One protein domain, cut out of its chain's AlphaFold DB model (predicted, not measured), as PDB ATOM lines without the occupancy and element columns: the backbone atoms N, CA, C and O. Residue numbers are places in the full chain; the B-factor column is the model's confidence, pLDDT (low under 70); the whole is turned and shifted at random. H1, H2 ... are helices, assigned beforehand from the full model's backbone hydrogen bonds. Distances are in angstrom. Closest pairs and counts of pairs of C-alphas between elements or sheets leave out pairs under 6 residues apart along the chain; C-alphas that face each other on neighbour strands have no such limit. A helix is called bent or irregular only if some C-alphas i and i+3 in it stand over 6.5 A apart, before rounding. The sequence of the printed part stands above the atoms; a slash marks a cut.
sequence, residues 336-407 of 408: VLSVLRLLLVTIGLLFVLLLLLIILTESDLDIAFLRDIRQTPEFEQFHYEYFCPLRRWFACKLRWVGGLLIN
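What this domain is: This is residues 336 to 407 of the 408 residues of the protein "FERM domain-containing 5" of Labeo rohita (UniProt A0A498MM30). Two long helices, H1 and the bent H3, make an open V, with short H2 at its closed end. The printed part has 72 residues and named helices H1, H2, H3 in order: all helix. It is loose, with a radius of gyration of the C-alphas of 15.9 A, and spans 45 by 28 by 22 A.

Where its parts are: H1, residues 336 to 362, runs 37.8 A from C-alpha 336 at (171.951, 179.042, 132.131). H2 is residues 368 to 374. H3, residues 377 to 405, one helix by its hydrogen bonds, is bent: C-alphas 385 and 388 are 6.5 A apart. Its arms are H3a, 377 to 385, and H3b, 388 to 405, ending at (192.723, 174.082, 119.346).

How they stand to each other: H1 and H3b are close but not clearly touching, at a steep tilt of 52 degrees, opposite ways; their closest C-alphas, Ile 358 and Arg 391, are 8.0 A apart. Every O i to N i+4 pair in H1, H2, H3a and H3b is within hydrogen-bond range.

The domain as a whole: The farthest C-alphas, Val 336 and Ala 368, are 46.4 A apart. The printed part has no cut; both links are tight. Residues 361 to 388 are among those with pLDDT under 70.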
ATOM      1  N   VAL A 336     171.116 180.064 132.784       92.94
ATOM      2  CA  VAL A 336     171.951 179.042 132.131       92.94
ATOM      3  C   VAL A 336     173.387 179.530 131.954       92.94
ATOM      4  O   VAL A 336     174.310 178.759 132.201       92.94
ATOM      5  N   LEU A 337     173.614 180.802 131.615       88.19
ATOM      6  CA  LEU A 337     174.955 181.388 131.547       88.19
ATOM      7  C   LEU A 337     175.621 181.471 132.931       88.19
ATOM      8  O   LEU A 337     176.821 181.221 133.043       88.19
ATOM      9  N   SER A 338     174.862 181.782 133.986       91.38
ATOM     10  CA  SER A 338     175.354 181.766 135.371       91.38
ATOM     11  C   SER A 338     175.749 180.349 135.813       91.38
ATOM     12  O   SER A 338     176.870 180.124 136.275       91.38
ATOM     13  N   VAL A 339     174.883 179.362 135.561       95.12
ATOM     14  CA  VAL A 339     175.154 177.939 135.820       95.12
ATOM     15  C   VAL A 339     176.338 177.439 134.986       95.12
ATOM     16  O   VAL A 339     177.204 176.754 135.518       95.12
ATOM     17  N   LEU A 340     176.448 177.820 133.710       93.50
ATOM     18  CA  LEU A 340     177.570 177.446 132.843       93.50
ATOM     19  C   LEU A 340     178.899 178.045 133.330       93.50
ATOM     20  O   LEU A 340     179.919 177.362 133.290       93.50
ATOM     21  N   ARG A 341     178.896 179.286 133.837       94.44
ATOM     22  CA  ARG A 341     180.068 179.896 134.492       94.44
ATOM     23  C   ARG A 341     180.458 179.131 135.758       94.44
ATOM     24  O   ARG A 341     181.633 178.813 135.922       94.44
ATOM     25  N   LEU A 342     179.496 178.767 136.608       94.69
ATOM     26  CA  LEU A 342     179.742 177.954 137.804       94.69
ATOM     27  C   LEU A 342     180.271 176.549 137.453       94.69
ATOM     28  O   LEU A 342     181.198 176.056 138.096       94.69
ATOM     29  N   LEU A 343     179.742 175.919 136.400       93.69
ATOM     30  CA  LEU A 343     180.233 174.640 135.882       93.69
ATOM     31  C   LEU A 343     181.657 174.763 135.319       93.69
ATOM     32  O   LEU A 343     182.496 173.925 135.623       93.69
ATOM     33  N   LEU A 344     181.974 175.825 134.573       92.62
ATOM     34  CA  LEU A 344     183.337 176.089 134.096       92.62
ATOM     35  C   LEU A 344     184.328 176.297 135.252       92.62
ATOM     36  O   LEU A 344     185.418 175.729 135.221       92.62
ATOM     37  N   VAL A 345     183.947 177.049 136.290       96.62
ATOM     38  CA  VAL A 345     184.786 177.268 137.483       96.62
ATOM     39  C   VAL A 345     184.992 175.970 138.269       96.62
ATOM     40  O   VAL A 345     186.122 175.654 138.631       96.62
ATOM     41  N   THR A 346     183.940 175.180 138.496       93.12
ATOM     42  CA  THR A 346     184.042 173.905 139.233       93.12
ATOM     43  C   THR A 346     184.813 172.835 138.454       93.12
ATOM     44  O   THR A 346     185.652 172.154 139.042       93.12
ATOM     45  N   ILE A 347     184.622 172.728 137.133       89.62
ATOM     46  CA  ILE A 347     185.428 171.859 136.258       89.62
ATOM     47  C   ILE A 347     186.892 172.321 136.234       89.62
ATOM     48  O   ILE A 347     187.789 171.486 136.318       89.62
ATOM     49  N   GLY A 348     187.147 173.632 136.168       90.62
ATOM     50  CA  GLY A 348     188.495 174.203 136.228       90.62
ATOM     51  C   GLY A 348     189.204 173.910 137.553       90.62
ATOM     52  O   GLY A 348     190.339 173.443 137.549       90.62
ATOM     53  N   LEU A 349     188.518 174.095 138.684       91.81
ATOM     54  CA  LEU A 349     189.040 173.778 140.015       91.81
ATOM     55  C   LEU A 349     189.329 172.275 140.172       91.81
ATOM     56  O   LEU A 349     190.386 171.903 140.677       91.81
ATOM     57  N   LEU A 350     188.435 171.411 139.682       88.44
ATOM     58  CA  LEU A 350     188.629 169.958 139.667       88.44
ATOM     59  C   LEU A 350     189.816 169.556 138.777       88.44
ATOM     60  O   LEU A 350     190.595 168.685 139.153       88.44
ATOM     61  N   PHE A 351     190.002 170.215 137.631       84.19
ATOM     62  CA  PHE A 351     191.143 170.008 136.737       84.19
ATOM     63  C   PHE A 351     192.470 170.464 137.370       84.19
ATOM     64  O   PHE A 351     193.469 169.756 137.253       84.19
ATOM     65  N   VAL A 352     192.486 171.589 138.095       86.44
ATOM     66  CA  VAL A 352     193.654 172.042 138.875       86.44
ATOM     67  C   VAL A 352     193.963 171.070 140.014       86.44
ATOM     68  O   VAL A 352     195.120 170.692 140.180       86.44
ATOM     69  N   LEU A 353     192.951 170.597 140.748       84.38
ATOM     70  CA  LEU A 353     193.120 169.582 141.792       84.38
ATOM     71  C   LEU A 353     193.641 168.255 141.216       84.38
ATOM     72  O   LEU A 353     194.520 167.638 141.809       84.38
ATOM     73  N   LEU A 354     193.157 167.840 140.041       82.12
ATOM     74  CA  LEU A 354     193.639 166.655 139.329       82.12
ATOM     75  C   LEU A 354     195.089 166.820 138.850       82.12
ATOM     76  O   LEU A 354     195.871 165.884 138.980       82.12
ATOM     77  N   LEU A 355     195.473 167.990 138.330       77.62
ATOM     78  CA  LEU A 355     196.864 168.275 137.967       77.62
ATOM     79  C   LEU A 355     197.779 168.299 139.194       77.62
ATOM     80  O   LEU A 355     198.843 167.691 139.154       77.62
ATOM     81  N   LEU A 356     197.355 168.933 140.291       78.75
ATOM     82  CA  LEU A 356     198.080 168.926 141.560       78.75
ATOM     83  C   LEU A 356     198.254 167.494 142.083       78.75
ATOM     84  O   LEU A 356     199.349 167.121 142.483       78.75
ATOM     85  N   LEU A 357     197.208 166.671 142.013       75.75
ATOM     86  CA  LEU A 357     197.242 165.261 142.399       75.75
ATOM     87  C   LEU A 357     198.180 164.434 141.498       75.75
ATOM     88  O   LEU A 357     198.974 163.646 142.003       75.75
ATOM     89  N   ILE A 358     198.155 164.646 140.177       74.38
ATOM     90  CA  ILE A 358     199.112 164.030 139.245       74.38
ATOM     91  C   ILE A 358     200.543 164.437 139.624       74.38
ATOM     92  O   ILE A 358     201.377 163.559 139.822       74.38
ATOM     93  N   ILE A 359     200.807 165.732 139.825       73.81
ATOM     94  CA  ILE A 359     202.123 166.249 140.227       73.81
ATOM     95  C   ILE A 359     202.566 165.649 141.568       73.81
ATOM     96  O   ILE A 359     203.697 165.186 141.664       73.81
ATOM     97  N   LEU A 360     201.698 165.570 142.580       71.56
ATOM     98  CA  LEU A 360     202.008 164.952 143.878       71.56
ATOM     99  C   LEU A 360     202.324 163.450 143.772       71.56
ATOM    100  O   LEU A 360     203.093 162.932 144.576       71.56
ATOM    101  N   THR A 361     201.754 162.748 142.788       64.94
ATOM    102  CA  THR A 361     202.018 161.314 142.576       64.94
ATOM    103  C   THR A 361     203.232 161.030 141.689       64.94
ATOM    104  O   THR A 361     203.895 160.016 141.905       64.94
ATOM    105  N   GLU A 362     203.545 161.908 140.729       64.38
ATOM    106  CA  GLU A 362     204.656 161.760 139.774       64.38
ATOM    107  C   GLU A 362     205.954 162.442 140.236       64.38
ATOM    108  O   GLU A 362     207.040 161.954 139.930       64.38
ATOM    109  N   SER A 363     205.871 163.526 141.015       57.06
ATOM    110  CA  SER A 363     207.041 164.080 141.698       57.06
ATOM    111  C   SER A 363     207.429 163.203 142.886       57.06
ATOM    112  O   SER A 363     206.595 162.820 143.716       57.06
ATOM    113  N   ASP A 364     208.723 162.914 143.005       50.47
ATOM    114  CA  ASP A 364     209.303 162.279 144.188       50.47
ATOM    115  C   ASP A 364     209.481 163.346 145.286       50.47
ATOM    116  O   ASP A 364     210.584 163.724 145.673       50.47
ATOM    117  N   LEU A 365     208.356 163.953 145.692       53.06
ATOM    118  CA  LEU A 365     208.314 164.975 146.731       53.06
ATOM    119  C   LEU A 365     208.773 164.333 148.046       53.06
ATOM    120  O   LEU A 365     208.052 163.506 148.609       53.06
ATOM    121  N   ASP A 366     209.959 164.720 148.522       50.03
ATOM    122  CA  ASP A 366     210.734 164.031 149.574       50.03
ATOM    123  C   ASP A 366     210.170 164.224 151.005       50.03
ATOM    124  O   ASP A 366     210.866 164.180 152.019       50.03
ATOM    125  N   ILE A 367     208.857 164.448 151.101       57.97
ATOM    126  CA  ILE A 367     208.090 164.415 152.343       57.97
ATOM    127  C   ILE A 367     207.862 162.942 152.684       57.97
ATOM    128  O   ILE A 367     206.992 162.293 152.099       57.97
ATOM    129  N   ALA A 368     208.618 162.424 153.657       58.31
ATOM    130  CA  ALA A 368     208.620 161.009 154.048       58.31
ATOM    131  C   ALA A 368     207.213 160.387 154.185       58.31
ATOM    132  O   ALA A 368     206.986 159.277 153.715       58.31
ATOM    133  N   PHE A 369     206.246 161.134 154.728       58.69
ATOM    134  CA  PHE A 369     204.837 160.735 154.854       58.69
ATOM    135  C   PHE A 369     204.160 160.372 153.512       58.69
ATOM    136  O   PHE A 369     203.486 159.351 153.411       58.69
ATOM    137  N   LEU A 370     204.372 161.165 152.452       58.53
ATOM    138  CA  LEU A 370     203.797 160.909 151.119       58.53
ATOM    139  C   LEU A 370     204.527 159.793 150.360       58.53
ATOM    140  O   LEU A 370     203.989 159.230 149.404       58.53
ATOM    141  N   ARG A 371     205.759 159.478 150.764       59.19
ATOM    142  CA  ARG A 371     206.492 158.313 150.273       59.19
ATOM    143  C   ARG A 371     206.020 157.035 150.967       59.19
ATOM    144  O   ARG A 371     205.767 156.058 150.275       59.19
ATOM    145  N   ASP A 372     205.820 157.061 152.280       57.34
ATOM    146  CA  ASP A 372     205.344 155.911 153.058       57.34
ATOM    147  C   ASP A 372     203.921 155.491 152.636       57.34
ATOM    148  O   ASP A 372     203.682 154.326 152.318       57.34
ATOM    149  N   ILE A 373     203.011 156.460 152.442       62.59
ATOM    150  CA  ILE A 373     201.680 156.217 151.848       62.59
ATOM    151  C   ILE A 373     201.795 155.556 150.462       62.59
ATOM    152  O   ILE A 373     201.089 154.582 150.185       62.59
ATOM    153  N   ARG A 374     202.722 156.023 149.609       58.28
ATOM    154  CA  ARG A 374     202.996 155.427 148.287       58.28
ATOM    155  C   ARG A 374     203.618 154.026 148.346       58.28
ATOM    156  O   ARG A 374     203.574 153.331 147.335       58.28
ATOM    157  N   GLN A 375     204.159 153.597 149.488       58.53
ATOM    158  CA  GLN A 375     204.672 152.239 149.700       58.53
ATOM    159  C   GLN A 375     203.647 151.292 150.353       58.53
ATOM    160  O   GLN A 375     203.940 150.107 150.521       58.53
ATOM    161  N   THR A 376     202.429 151.757 150.665       59.38
ATOM    162  CA  THR A 376     201.343 150.860 151.091       59.38
ATOM    163  C   THR A 376     200.830 150.021 149.903       59.38
ATOM    164  O   THR A 376     200.542 150.567 148.833       59.38
ATOM    165  N   PRO A 377     200.672 148.688 150.055       53.50
ATOM    166  CA  PRO A 377     200.308 147.805 148.938       53.50
ATOM    167  C   PRO A 377     198.883 148.041 148.410       53.50
ATOM    168  O   PRO A 377     198.579 147.705 147.267       53.50
ATOM    169  N   GLU A 378     198.010 148.647 149.216       56.66
ATOM    170  CA  GLU A 378     196.647 149.013 148.817       56.66
ATOM    171  C   GLU A 378     196.636 150.238 147.886       56.66
ATOM    172  O   GLU A 378     195.891 150.274 146.902       56.66
ATOM    173  N   PHE A 379     197.515 151.218 148.136       58.00
ATOM    174  CA  PHE A 379     197.630 152.415 147.304       58.00
ATOM    175  C   PHE A 379     198.277 152.108 145.946       58.00
ATOM    176  O   PHE A 379     197.851 152.669 144.935       58.00
ATOM    177  N   GLU A 380     199.224 151.161 145.880       58.44
ATOM    178  CA  GLU A 380     199.762 150.656 144.605       58.44
ATOM    179  C   GLU A 380     198.654 150.035 143.733       58.44
ATOM    180  O   GLU A 380     198.554 150.349 142.542       58.44
ATOM    181  N   GLN A 381     197.763 149.221 144.315       59.47
ATOM    182  CA  GLN A 381     196.645 148.633 143.570       59.47
ATOM    183  C   GLN A 381     195.673 149.711 143.053       59.47
ATOM    184  O   GLN A 381     195.332 149.703 141.868       59.47
ATOM    185  N   PHE A 382     195.307 150.694 143.885       61.47
ATOM    186  CA  PHE A 382     194.502 151.845 143.452       61.47
ATOM    187  C   PHE A 382     195.187 152.648 142.326       61.47
ATOM    188  O   PHE A 382     194.533 153.106 141.381       61.47
ATOM    189  N   HIS A 383     196.517 152.767 142.369       63.41
ATOM    190  CA  HIS A 383     197.300 153.457 141.348       63.41
ATOM    191  C   HIS A 383     197.299 152.755 139.983       63.41
ATOM    192  O   HIS A 383     197.223 153.423 138.944       63.41
ATOM    193  N   TYR A 384     197.357 151.424 139.952       61.28
ATOM    194  CA  TYR A 384     197.258 150.675 138.697       61.28
ATOM    195  C   TYR A 384     195.825 150.581 138.166       61.28
ATOM    196  O   TYR A 384     195.637 150.625 136.949       61.28
ATOM    197  N   GLU A 385     194.824 150.493 139.044       69.19
ATOM    198  CA  GLU A 385     193.422 150.312 138.651       69.19
ATOM    199  C   GLU A 385     192.739 151.624 138.217       69.19
ATOM    200  O   GLU A 385     191.995 151.621 137.237       69.19
ATOM    201  N   TYR A 386     193.048 152.761 138.858       63.00
ATOM    202  CA  TYR A 386     192.389 154.049 138.581       63.00
ATOM    203  C   TYR A 386     193.333 155.108 137.988       63.00
ATOM    204  O   TYR A 386     193.047 155.651 136.916       63.00
ATOM    205  N   PHE A 387     194.486 155.387 138.612       67.38
ATOM    206  CA  PHE A 387     195.402 156.437 138.126       67.38
ATOM    207  C   PHE A 387     196.033 156.114 136.768       67.38
ATOM    208  O   PHE A 387     196.126 156.994 135.912       67.38
ATOM    209  N   CYS A 388     196.477 154.876 136.538       63.50
ATOM    210  CA  CYS A 388     197.134 154.510 135.281       63.50
ATOM    211  C   CYS A 388     196.205 154.656 134.054       63.50
ATOM    212  O   CYS A 388     196.629 155.284 133.071       63.50
ATOM    213  N   PRO A 389     194.943 154.178 134.087       70.88
ATOM    214  CA  PRO A 389     193.948 154.501 133.068       70.88
ATOM    215  C   PRO A 389     193.656 156.001 132.968       70.88
ATOM    216  O   PRO A 389     193.656 156.532 131.855       70.88
ATOM    217  N   LEU A 390     193.472 156.700 134.097       63.81
ATOM    218  CA  LEU A 390     193.136 158.127 134.114       63.81
ATOM    219  C   LEU A 390     194.238 158.990 133.481       63.81
ATOM    220  O   LEU A 390     193.934 159.818 132.627       63.81
ATOM    221  N   ARG A 391     195.517 158.745 133.794       68.50
ATOM    222  CA  ARG A 391     196.666 159.439 133.183       68.50
ATOM    223  C   ARG A 391     196.732 159.210 131.672       68.50
ATOM    224  O   ARG A 391     196.978 160.154 130.920       68.50
ATOM    225  N   ARG A 392     196.480 157.981 131.197       70.12
ATOM    226  CA  ARG A 392     196.453 157.674 129.753       70.12
ATOM    227  C   ARG A 392     195.261 158.344 129.064       70.12
ATOM    228  O   ARG A 392     195.443 158.945 128.010       70.12
ATOM    229  N   TRP A 393     194.076 158.299 129.673       76.62
ATOM    230  CA  TRP A 393     192.877 158.989 129.187       76.62
ATOM    231  C   TRP A 393     193.094 160.503 129.105       76.62
ATOM    232  O   TRP A 393     192.816 161.099 128.068       76.62
ATOM    233  N   PHE A 394     193.671 161.104 130.148       69.44
ATOM    234  CA  PHE A 394     193.977 162.530 130.246       69.44
ATOM    235  C   PHE A 394     194.985 162.969 129.178       69.44
ATOM    236  O   PHE A 394     194.713 163.911 128.439       69.44
ATOM    237  N   ALA A 395     196.088 162.235 128.996       69.12
ATOM    238  CA  ALA A 395     197.053 162.499 127.927       69.12
ATOM    239  C   ALA A 395     196.432 162.352 126.522       69.12
ATOM    240  O   ALA A 395     196.683 163.170 125.636       69.12
ATOM    241  N   CYS A 396     195.573 161.347 126.308       67.44
ATOM    242  CA  CYS A 396     194.833 161.194 125.054       67.44
ATOM    243  C   CYS A 396     193.828 162.336 124.823       67.44
ATOM    244  O   CYS A 396     193.739 162.834 123.700       67.44
ATOM    245  N   LYS A 397     193.106 162.779 125.861       75.06
ATOM    246  CA  LYS A 397     192.131 163.875 125.779       75.06
ATOM    247  C   LYS A 397     192.792 165.237 125.609       75.06
ATOM    248  O   LYS A 397     192.352 165.968 124.732       75.06
ATOM    249  N   LEU A 398     193.861 165.555 126.339       70.00
ATOM    250  CA  LEU A 398     194.632 166.786 126.131       70.00
ATOM    251  C   LEU A 398     195.259 166.832 124.737       70.00
ATOM    252  O   LEU A 398     195.182 167.867 124.087       70.00
ATOM    253  N   ARG A 399     195.799 165.717 124.222       71.88
ATOM    254  CA  ARG A 399     196.305 165.673 122.840       71.88
ATOM    255  C   ARG A 399     195.195 165.887 121.804       71.88
ATOM    256  O   ARG A 399     195.444 166.507 120.778       71.88
ATOM    257  N   TRP A 400     193.983 165.396 122.064       74.81
ATOM    258  CA  TRP A 400     192.825 165.602 121.186       74.81
ATOM    259  C   TRP A 400     192.278 167.037 121.257       74.81
ATOM    260  O   TRP A 400     192.069 167.650 120.217       74.81
ATOM    261  N   VAL A 401     192.112 167.604 122.458       70.88
ATOM    262  CA  VAL A 401     191.656 168.993 122.659       70.88
ATOM    263  C   VAL A 401     192.697 169.993 122.154       70.88
ATOM    264  O   VAL A 401     192.345 170.902 121.414       70.88
ATOM    265  N   GLY A 402     193.980 169.800 122.472       67.69
ATOM    266  CA  GLY A 402     195.075 170.619 121.946       67.69
ATOM    267  C   GLY A 402     195.213 170.495 120.427       67.69
ATOM    268  O   GLY A 402     195.372 171.500 119.747       67.69
ATOM    269  N   GLY A 403     195.051 169.286 119.877       68.44
ATOM    270  CA  GLY A 403     194.976 169.071 118.429       68.44
ATOM    271  C   GLY A 403     193.807 169.812 117.769       68.44
ATOM    272  O   GLY A 403     193.965 170.325 116.667       68.44
ATOM    273  N   LEU A 404     192.662 169.920 118.447       63.94
ATOM    274  CA  LEU A 404     191.500 170.674 117.972       63.94
ATOM    275  C   LEU A 404     191.682 172.198 118.114       63.94
ATOM    276  O   LEU A 404     191.218 172.937 117.253       63.94
ATOM    277  N   LEU A 405     192.377 172.666 119.158       59.09
ATOM    278  CA  LEU A 405     192.723 174.082 119.346       59.09
ATOM    279  C   LEU A 405     193.816 174.586 118.394       59.09
ATOM    280  O   LEU A 405     193.890 175.787 118.178       59.09
ATOM    281  N   ILE A 406     194.667 173.702 117.861       63.12
ATOM    282  CA  ILE A 406     195.812 174.070 117.006       63.12
ATOM    283  C   ILE A 406     195.546 173.864 115.500       63.12
ATOM    284  O   ILE A 406     196.421 174.109 114.676       63.12
ATOM    285  N   ASN A 407     194.339 173.405 115.143       53.41
ATOM    286  CA  ASN A 407     193.830 173.315 113.766       53.41
ATOM    287  C   ASN A 407     192.714 174.354 113.511       53.41
ATOM    288  O   ASN A 407     191.774 174.094 112.757       53.41
TER     289      ASN A 407